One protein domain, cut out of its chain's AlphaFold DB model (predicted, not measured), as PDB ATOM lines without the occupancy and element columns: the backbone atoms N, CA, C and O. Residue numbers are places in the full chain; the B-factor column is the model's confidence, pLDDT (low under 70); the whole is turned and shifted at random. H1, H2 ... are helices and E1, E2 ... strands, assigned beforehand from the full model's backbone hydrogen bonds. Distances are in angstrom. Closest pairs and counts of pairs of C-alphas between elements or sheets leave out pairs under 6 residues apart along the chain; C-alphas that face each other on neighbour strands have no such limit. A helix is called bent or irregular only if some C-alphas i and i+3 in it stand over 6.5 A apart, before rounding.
ATOM      1  N   ILE A   2       4.794 -15.146  24.771       86.81
ATOM      2  CA  ILE A   2       5.828 -16.050  24.229       86.81
ATOM      3  C   ILE A   2       7.196 -16.001  24.939       86.81
ATOM      4  O   ILE A   2       7.782 -17.044  25.197       86.81
ATOM      5  N   ARG A   3       7.686 -14.816  25.342       86.69
ATOM      6  CA  ARG A   3       8.985 -14.677  26.038       86.69
ATOM      7  C   ARG A   3       9.036 -15.428  27.372       86.69
ATOM      8  O   ARG A   3      10.059 -16.020  27.686       86.69
ATOM      9  N   ARG A   4       7.939 -15.423  28.141       90.38
ATOM     10  CA  ARG A   4       7.858 -16.144  29.425       90.38
ATOM     11  C   ARG A   4       7.876 -17.653  29.207       90.38
ATOM     12  O   ARG A   4       8.576 -18.353  29.926       90.38
ATOM     13  N   THR A   5       7.157 -18.134  28.191       92.12
ATOM     14  CA  THR A   5       7.176 -19.549  27.798       92.12
ATOM     15  C   THR A   5       8.581 -19.975  27.385       92.12
ATOM     16  O   THR A   5       9.101 -20.947  27.917       92.12
ATOM     17  N   LEU A   6       9.233 -19.206  26.509       92.19
ATOM     18  CA  LEU A   6      10.605 -19.483  26.087       92.19
ATOM     19  C   LEU A   6      11.564 -19.536  27.285       92.19
ATOM     20  O   LEU A   6      12.280 -20.517  27.439       92.19
ATOM     21  N   ALA A   7      11.516 -18.548  28.182       89.69
ATOM     22  CA  ALA A   7      12.360 -18.525  29.377       89.69
ATOM     23  C   ALA A   7      12.116 -19.735  30.297       89.69
ATOM     24  O   ALA A   7      13.072 -20.389  30.708       89.69
ATOM     25  N   ARG A   8      10.848 -20.089  30.560       91.94
ATOM     26  CA  ARG A   8      10.478 -21.248  31.393       91.94
ATOM     27  C   ARG A   8      11.037 -22.562  30.847       91.94
ATOM     28  O   ARG A   8      11.389 -23.444  31.622       91.94
ATOM     29  N   HIS A   9      11.124 -22.683  29.526       90.50
ATOM     30  CA  HIS A   9      11.657 -23.867  28.855       90.50
ATOM     31  C   HIS A   9      13.137 -23.745  28.477       90.50
ATOM     32  O   HIS A   9      13.651 -24.628  27.794       90.50
ATOM     33  N   ARG A  10      13.833 -22.685  28.920       93.00
ATOM     34  CA  ARG A  10      15.231 -22.401  28.557       93.00
ATOM     35  C   ARG A  10      15.425 -22.404  27.047       93.00
ATOM     36  O   ARG A  10      16.292 -23.082  26.514       93.00
ATOM     37  N   LEU A  11      14.582 -21.662  26.352       94.31
ATOM     38  CA  LEU A  11      14.613 -21.537  24.907       94.31
ATOM     39  C   LEU A  11      14.936 -20.102  24.512       94.31
ATOM     40  O   LEU A  11      14.492 -19.143  25.145       94.31
ATOM     41  N   ALA A  12      15.667 -19.958  23.415       91.75
ATOM     42  CA  ALA A  12      15.925 -18.677  22.785       91.75
ATOM     43  C   ALA A  12      15.678 -18.772  21.287       91.75
ATOM     44  O   ALA A  12      16.129 -19.701  20.621       91.75
ATOM     45  N   VAL A  13      14.994 -17.767  20.751       90.25
ATOM     46  CA  VAL A  13      14.870 -17.596  19.308       90.25
ATOM     47  C   VAL A  13      16.000 -16.690  18.846       90.25
ATOM     48  O   VAL A  13      16.142 -15.569  19.337       90.25
ATOM     49  N   ARG A  14      16.810 -17.177  17.912       87.50
ATOM     50  CA  ARG A  14      17.918 -16.438  17.303       87.50
ATOM     51  C   ARG A  14      17.671 -16.300  15.806       87.50
ATOM     52  O   ARG A  14      17.032 -17.152  15.191       87.50
ATOM     53  N   CYS A  15      18.166 -15.210  15.232       86.06
ATOM     54  CA  CYS A  15      18.107 -14.969  13.797       86.06
ATOM     55  C   CYS A  15      19.525 -14.817  13.247       86.06
ATOM     56  O   CYS A  15      20.328 -14.073  13.815       86.06
ATOM     57  N   TRP A  16      19.838 -15.534  12.171       81.88
ATOM     58  CA  TRP A  16      21.106 -15.409  11.450       81.88
ATOM     59  C   TRP A  16      20.915 -15.626   9.948       81.88
ATOM     60  O   TRP A  16      19.820 -15.938   9.486       81.88
ATOM     61  N   SER A  17      21.986 -15.408   9.195       81.00
ATOM     62  CA  SER A  17      22.063 -15.606   7.752       81.00
ATOM     63  C   SER A  17      22.702 -16.959   7.454       81.00
ATOM     64  O   SER A  17      23.686 -17.305   8.093       81.00
ATOM     65  N   GLY A  18      22.170 -17.728   6.505       76.44
ATOM     66  CA  GLY A  18      22.811 -18.975   6.077       76.44
ATOM     67  C   GLY A  18      22.503 -19.354   4.635       76.44
ATOM     68  O   GLY A  18      21.633 -18.762   3.992       76.44
ATOM     69  N   TRP A  19      23.223 -20.347   4.126       76.06
ATOM     70  CA  TRP A  19      23.087 -20.848   2.759       76.06
ATOM     71  C   TRP A  19      22.231 -22.117   2.710       76.06
ATOM     72  O   TRP A  19      22.321 -22.978   3.584       76.06
ATOM     73  N   VAL A  20      21.382 -22.224   1.685       68.75
ATOM     74  CA  VAL A  20      20.575 -23.418   1.395       68.75
ATOM     75  C   VAL A  20      21.143 -24.105   0.165       68.75
ATOM     76  O   VAL A  20      21.138 -23.512  -0.913       68.75
ATOM     77  N   SER A  21      21.553 -25.363   0.282       65.31
ATOM     78  CA  SER A  21      21.817 -26.206  -0.887       65.31
ATOM     79  C   SER A  21      20.487 -26.696  -1.456       65.31
ATOM     80  O   SER A  21      19.681 -27.296  -0.742       65.31
ATOM     81  N   THR A  22      20.222 -26.426  -2.735       62.34
ATOM     82  CA  THR A  22      19.021 -26.959  -3.396       62.34
ATOM     83  C   THR A  22      19.307 -28.329  -4.000       62.34
ATOM     84  O   THR A  22      20.266 -28.501  -4.751       62.34
ATOM     85  N   SER A  23      18.447 -29.309  -3.705       58.53
ATOM     86  CA  SER A  23      18.590 -30.702  -4.164       58.53
ATOM     87  C   SER A  23      18.590 -30.863  -5.686       58.53
ATOM     88  O   SER A  23      19.039 -31.881  -6.197       58.53
ATOM     89  N   ARG A  24      18.086 -29.864  -6.419       62.31
ATOM     90  CA  ARG A  24      17.886 -29.926  -7.872       62.31
ATOM     91  C   ARG A  24      19.093 -29.507  -8.707       62.31
ATOM     92  O   ARG A  24      19.154 -29.879  -9.869       62.31
ATOM     93  N   SER A  25      20.007 -28.704  -8.166       61.97
ATOM     94  CA  SER A  25      21.132 -28.156  -8.942       61.97
ATOM     95  C   SER A  25      22.455 -28.133  -8.186       61.97
ATOM     96  O   SER A  25      23.446 -27.667  -8.736       61.97
ATOM     97  N   GLY A  26      22.474 -28.540  -6.910       64.38
ATOM     98  CA  GLY A  26      23.638 -28.366  -6.034       64.38
ATOM     99  C   GLY A  26      23.966 -26.898  -5.739       64.38
ATOM    100  O   GLY A  26      24.839 -26.614  -4.928       64.38
ATOM    101  N   ARG A  27      23.248 -25.948  -6.354       65.88
ATOM    102  CA  ARG A  27      23.523 -24.524  -6.224       65.88
ATOM    103  C   ARG A  27      23.101 -24.043  -4.844       65.88
ATOM    104  O   ARG A  27      21.931 -24.167  -4.458       65.88
ATOM    105  N   SER A  28      24.062 -23.453  -4.145       67.94
ATOM    106  CA  SER A  28      23.867 -22.728  -2.896       67.94
ATOM    107  C   SER A  28      23.052 -21.456  -3.153       67.94
ATOM    108  O   SER A  28      23.402 -20.622  -3.990       67.94
ATOM    109  N   ILE A  29      21.931 -21.304  -2.448       70.56
ATOM    110  CA  ILE A  29      21.075 -20.115  -2.474       70.56
ATOM    111  C   ILE A  29      21.184 -19.425  -1.115       70.56
ATOM    112  O   ILE A  29      20.788 -19.987  -0.093       70.56
ATOM    113  N   GLY A  30      21.687 -18.192  -1.094       70.38
ATOM    114  CA  GLY A  30      21.911 -17.464   0.152       70.38
ATOM    115  C   GLY A  30      22.724 -16.175  -0.012       70.38
ATOM    116  O   GLY A  30      22.975 -15.759  -1.144       70.38
ATOM    117  N   PRO A  31      23.071 -15.516   1.108       75.44
ATOM    118  CA  PRO A  31      22.601 -15.815   2.461       75.44
ATOM    119  C   PRO A  31      21.106 -15.494   2.638       75.44
ATOM    120  O   PRO A  31      20.631 -14.413   2.281       75.44
ATOM    121  N   ARG A  32      20.340 -16.438   3.193       78.50
ATOM    122  CA  ARG A  32      18.924 -16.282   3.550       78.50
ATOM    123  C   ARG A  32      18.763 -16.164   5.068       78.50
ATOM    124  O   ARG A  32      19.499 -16.817   5.805       78.50
ATOM    125  N   PRO A  33      17.797 -15.363   5.546       85.75
ATOM    126  CA  PRO A  33      17.514 -15.260   6.968       85.75
ATOM    127  C   PRO A  33      16.895 -16.557   7.492       85.75
ATOM    128  O   PRO A  33      15.940 -17.083   6.922       85.75
ATOM    129  N   ILE A  34      17.419 -17.033   8.612       87.19
ATOM    130  CA  ILE A  34      16.948 -18.199   9.351       87.19
ATOM    131  C   ILE A  34      16.453 -17.710  10.703       87.19
ATOM    132  O   ILE A  34      17.140 -16.946  11.385       87.19
ATOM    133  N   LEU A  35      15.271 -18.166  11.099       89.50
ATOM    134  CA  LEU A  35      14.812 -18.087  12.477       89.50
ATOM    135  C   LEU A  35      14.997 -19.461  13.107       89.50
ATOM    136  O   LEU A  35      14.463 -20.439  12.584       89.50
ATOM    137  N   ALA A  36      15.734 -19.546  14.208       90.31
ATOM    138  CA  ALA A  36      15.982 -20.826  14.848       90.31
ATOM    139  C   ALA A  36      15.784 -20.789  16.356       90.31
ATOM    140  O   ALA A  36      16.053 -19.792  17.030       90.31
ATOM    141  N   LEU A  37      15.309 -21.916  16.863       92.75
ATOM    142  CA  LEU A  37      15.055 -22.163  18.264       92.75
ATOM    143  C   LEU A  37      16.250 -22.904  18.860       92.75
ATOM    144  O   LEU A  37      16.549 -24.021  18.452       92.75
ATOM    145  N   HIS A  38      16.904 -22.298  19.840       91.88
ATOM    146  CA  HIS A  38      17.989 -22.913  20.598       91.88
ATOM    147  C   HIS A  38      17.557 -23.217  22.017       91.88
ATOM    148  O   HIS A  38      16.726 -22.505  22.588       91.88
ATOM    149  N   ARG A  39      18.206 -24.220  22.601       92.50
ATOM    150  CA  ARG A  39      18.195 -24.433  24.040       92.50
ATOM    151  C   ARG A  39      19.260 -23.556  24.696       92.50
ATOM    152  O   ARG A  39      20.346 -23.380  24.159       92.50
ATOM    153  N   LEU A  40      18.919 -22.969  25.831       92.19
ATOM    154  CA  LEU A  40      19.831 -22.222  26.682       92.19
ATOM    155  C   LEU A  40      20.476 -23.171  27.703       92.19
ATOM    156  O   LEU A  40      19.799 -24.106  28.158       92.19
ATOM    157  N   PRO A  41      21.740 -22.911  28.090       91.56
ATOM    158  CA  PRO A  41      22.451 -23.697  29.095       91.56
ATOM    159  C   PRO A  41      21.630 -23.901  30.362       91.56
ATOM    160  O   PRO A  41      20.927 -22.995  30.818       91.56
ATOM    161  N   ASP A  42      21.692 -25.111  30.913       93.00
ATOM    162  CA  ASP A  42      21.136 -25.369  32.235       93.00
ATOM    163  C   ASP A  42      22.068 -24.769  33.293       93.00
ATOM    164  O   ASP A  42      23.193 -25.261  33.405       93.00
ATOM    165  N   PRO A  43      21.652 -23.752  34.072       91.31
ATOM    166  CA  PRO A  43      22.516 -23.135  35.079       91.31
ATOM    167  C   PRO A  43      22.977 -24.126  36.157       91.31
ATOM    168  O   PRO A  43      23.977 -23.876  36.821       91.31
ATOM    169  N   PHE A  74      24.667 -26.688  20.285       82.19
ATOM    170  CA  PHE A  74      24.869 -25.595  19.329       82.19
ATOM    171  C   PHE A  74      23.846 -25.606  18.201       82.19
ATOM    172  O   PHE A  74      23.344 -24.547  17.798       82.19
ATOM    173  N   LEU A  75      23.521 -26.799  17.696       84.56
ATOM    174  CA  LEU A  75      22.538 -26.953  16.637       84.56
ATOM    175  C   LEU A  75      21.146 -26.539  17.137       84.56
ATOM    176  O   LEU A  75      20.736 -26.893  18.245       84.56
ATOM    177  N   PRO A  76      20.386 -25.788  16.325       88.62
ATOM    178  CA  PRO A  76      19.039 -25.403  16.702       88.62
ATOM    179  C   PRO A  76      18.119 -26.625  16.773       88.62
ATOM    180  O   PRO A  76      18.147 -27.489  15.900       88.62
ATOM    181  N   LEU A  77      17.224 -26.627  17.760       90.88
ATOM    182  CA  LEU A  77      16.164 -27.627  17.920       90.88
ATOM    183  C   LEU A  77      15.165 -27.592  16.757       90.88
ATOM    184  O   LEU A  77      14.590 -28.606  16.382       90.88
ATOM    185  N   ALA A  78      14.935 -26.401  16.205       91.38
ATOM    186  CA  ALA A  78      14.097 -26.186  15.037       91.38
ATOM    187  C   ALA A  78      14.563 -24.933  14.295       91.38
ATOM    188  O   ALA A  78      15.021 -23.971  14.918       91.38
ATOM    189  N   LYS A  79      14.412 -24.916  12.969       90.00
ATOM    190  CA  LYS A  79      14.723 -23.750  12.137       90.00
ATOM    191  C   LYS A  79      13.692 -23.561  11.036       90.00
ATOM    192  O   LYS A  79      13.192 -24.528  10.472       90.00
ATOM    193  N   VAL A  80      13.415 -22.303  10.716       89.56
ATOM    194  CA  VAL A  80      12.548 -21.899   9.608       89.56
ATOM    195  C   VAL A  80      13.309 -20.906   8.741       89.56
ATOM    196  O   VAL A  80      13.846 -19.912   9.234       89.56
ATOM    197  N   TRP A  81      13.346 -21.180   7.440       86.69
ATOM    198  CA  TRP A  81      13.886 -20.260   6.446       86.69
ATOM    199  C   TRP A  81      12.874 -19.160   6.163       86.69
ATOM    200  O   TRP A  81      11.712 -19.432   5.861       86.69
ATOM    201  N   LEU A  82      13.316 -17.912   6.247       84.06
ATOM    202  CA  LEU A  82      12.473 -16.762   5.972       84.06
ATOM    203  C   LEU A  82      12.689 -16.292   4.527       84.06
ATOM    204  O   LEU A  82      13.831 -16.194   4.068       84.06
ATOM    205  N   PRO A  83      11.618 -15.930   3.797       80.56
ATOM    206  CA  PRO A  83      11.748 -15.446   2.424       80.56
ATOM    207  C   PRO A  83      12.493 -14.103   2.357       80.56
ATOM    208  O   PRO A  83      13.207 -13.836   1.384       80.56
ATOM    209  N   LYS A  84      12.346 -13.263   3.394       81.75
ATOM    210  CA  LYS A  84      12.980 -11.944   3.546       81.75
ATOM    211  C   LYS A  84      13.344 -11.677   5.006       81.75
ATOM    212  O   LYS A  84      12.695 -12.187   5.917       81.75
ATOM    213  N   ALA A  85      14.355 -10.833   5.220       80.69
ATOM    214  CA  ALA A  85      14.771 -10.425   6.557       80.69
ATOM    215  C   ALA A  85      13.695  -9.524   7.189       80.69
ATOM    216  O   ALA A  85      13.378  -8.467   6.617       80.69
ATOM    217  N   PRO A  86      13.134  -9.899   8.353       79.00
ATOM    218  CA  PRO A  86      12.150  -9.067   9.023       79.00
ATOM    219  C   PRO A  86      12.810  -7.763   9.484       79.00
ATOM    220  O   PRO A  86      13.994  -7.747   9.816       79.00
ATOM    221  N   GLY A  87      12.053  -6.660   9.488       82.12
ATOM    222  CA  GLY A  87      12.595  -5.313   9.722       82.12
ATOM    223  C   GLY A  87      13.441  -5.199  10.994       82.12
ATOM    224  O   GLY A  87      14.540  -4.658  10.946       82.12
ATOM    225  N   TRP A  88      12.988  -5.814  12.089       79.50
ATOM    226  CA  TRP A  88      13.694  -5.840  13.376       79.50
ATOM    227  C   TRP A  88      15.008  -6.639  13.357       79.50
ATOM    228  O   TRP A  88      15.887  -6.381  14.173       79.50
ATOM    229  N   ALA A  89      15.162  -7.606  12.445       75.69
ATOM    230  CA  ALA A  89      16.359  -8.444  12.353       75.69
ATOM    231  C   ALA A  89      17.394  -7.904  11.362       75.69
ATOM    232  O   ALA A  89      18.541  -8.339  11.399       75.69
ATOM    233  N   ARG A  90      17.025  -6.967  10.475       74.69
ATOM    234  CA  ARG A  90      17.949  -6.429   9.460       74.69
ATOM    235  C   ARG A  90      19.257  -5.894  10.057       74.69
ATOM    236  O   ARG A  90      20.296  -6.280   9.529       74.69
ATOM    237  N   PRO A  91      19.256  -5.113  11.158       73.62
ATOM    238  CA  PRO A  91      20.506  -4.641  11.754       73.62
ATOM    239  C   PRO A  91      21.365  -5.795  12.284       73.62
ATOM    240  O   PRO A  91      22.564  -5.839  12.044       73.62
ATOM    241  N   LEU A  92      20.748  -6.786  12.937       68.38
ATOM    242  CA  LEU A  92      21.443  -7.949  13.508       68.38
ATOM    243  C   LEU A  92      22.101  -8.819  12.428       68.38
ATOM    244  O   LEU A  92      23.215  -9.309  12.608       68.38
ATOM    245  N   LEU A  93      21.417  -8.988  11.296       70.00
ATOM    246  CA  LEU A  93      21.906  -9.749  10.149       70.00
ATOM    247  C   LEU A  93      22.982  -8.995   9.352       70.00
ATOM    248  O   LEU A  93      23.825  -9.630   8.728       70.00
ATOM    249  N   GLN A  94      22.975  -7.659   9.383       63.81
ATOM    250  CA  GLN A  94      24.025  -6.829   8.786       63.81
ATOM    251  C   GLN A  94      25.288  -6.782   9.655       63.81
ATOM    252  O   GLN A  94      26.386  -6.899   9.123       63.81
ATOM    253  N   VAL A  95      25.147  -6.677  10.982       53.41
ATOM    254  CA  VAL A  95      26.281  -6.630  11.928       53.41
ATOM    255  C   VAL A  95      27.071  -7.942  11.929       53.41
ATOM    256  O   VAL A  95      28.297  -7.928  12.025       53.41
ATOM    257  N   ARG A  96      26.397  -9.089  11.766       49.97
ATOM    258  CA  ARG A  96      27.066 -10.399  11.737       49.97
ATOM    259  C   ARG A  96      27.895 -10.683  10.484       49.97
ATOM    260  O   ARG A  96      28.790 -11.507  10.596       49.97
ATOM    261  N   ARG A  97      27.722  -9.940   9.379       49.91
ATOM    262  CA  ARG A  97      28.669  -9.986   8.243       49.91
ATOM    263  C   ARG A  97      30.097  -9.575   8.632       49.91
ATOM    264  O   ARG A  97      31.014  -9.812   7.861       49.91
ATOM    265  N   ILE A  98      30.287  -8.919   9.784       45.34
ATOM    266  CA  ILE A  98      31.577  -8.331  10.179       45.34
ATOM    267  C   ILE A  98      32.285  -9.154  11.271       45.34
ATOM    268  O   ILE A  98      33.493  -9.014  11.446       45.34
TER     269      ILE A  98
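What this domain is: This is residues 2 to 43 and 74 to 98 of the 109 residues of an uncharacterized protein of Streptomyces netropsis (UniProt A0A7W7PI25). What does the model look like? A long, twisted hairpin, E1 and E2, makes the length of the domain, with short E3 beside E2; H2 crosses over one face of the hairpin, and H1 sits near the end away from the turn. What is it made of? The printed part has 67 residues, in the order H1 E1 E2 E3 H2, mixed in class; the sheet E1 - E2 - E3 is antiparallel. How compact is it? It is loose, with a radius of gyration of the C-alphas of 13.9 A, and elongated, spanning 43 by 26 by 22 A.

How they stand to each other: How do the strands pair? E1, residues 11 to 21, and E2, residues 28 to 39, are antiparallel, with N 14 and O 36 2.9 A apart; E1 bends by 72 degrees at residue 17 and E2 by 74 degrees at residue 31. E3, residues 78 to 81, is antiparallel to E2, with N 37 and O 78 2.8 A apart. Where are the helices? H2, residues 87 to 98, is on the sheet at a height of 7.0 A, over E1 and across the strands at 69 degrees on the local plane; its closest C-alphas to E1 are Leu 93 and Trp 16, 5.9 A apart. H1, residues 2 to 8, is on the same face, giving two layers, helices on one face of a sheet; it is over none of the strands, at a height of 4.9 A, only just, its local plane being fitted to 6 C-alphas. Are their backbones even? In H1 every O i to N i+4 pair is within hydrogen-bond range, in H2 4 of 8; H2 is irregular, C-alphas 88 and 91 being 7.1 A apart.

Where its parts are: How long are the elements? E2 measures 27.6 A from first to last C-alpha, E1 27.2 A and H2 19.2 A. Where are the anchors? C-alpha 2 of H1 is at (5.828, -16.050, 24.229) and C-alpha 98 of H2 at (31.577, -8.331, 10.179).

The domain as a whole: Where is the cut? Residues 44 to 73 are not printed, and C-alphas 43 and 74 are 16.1 A apart. Where is confidence low? The pLDDT is under 70 at residues 20 to 28, 92 and 94 to 98.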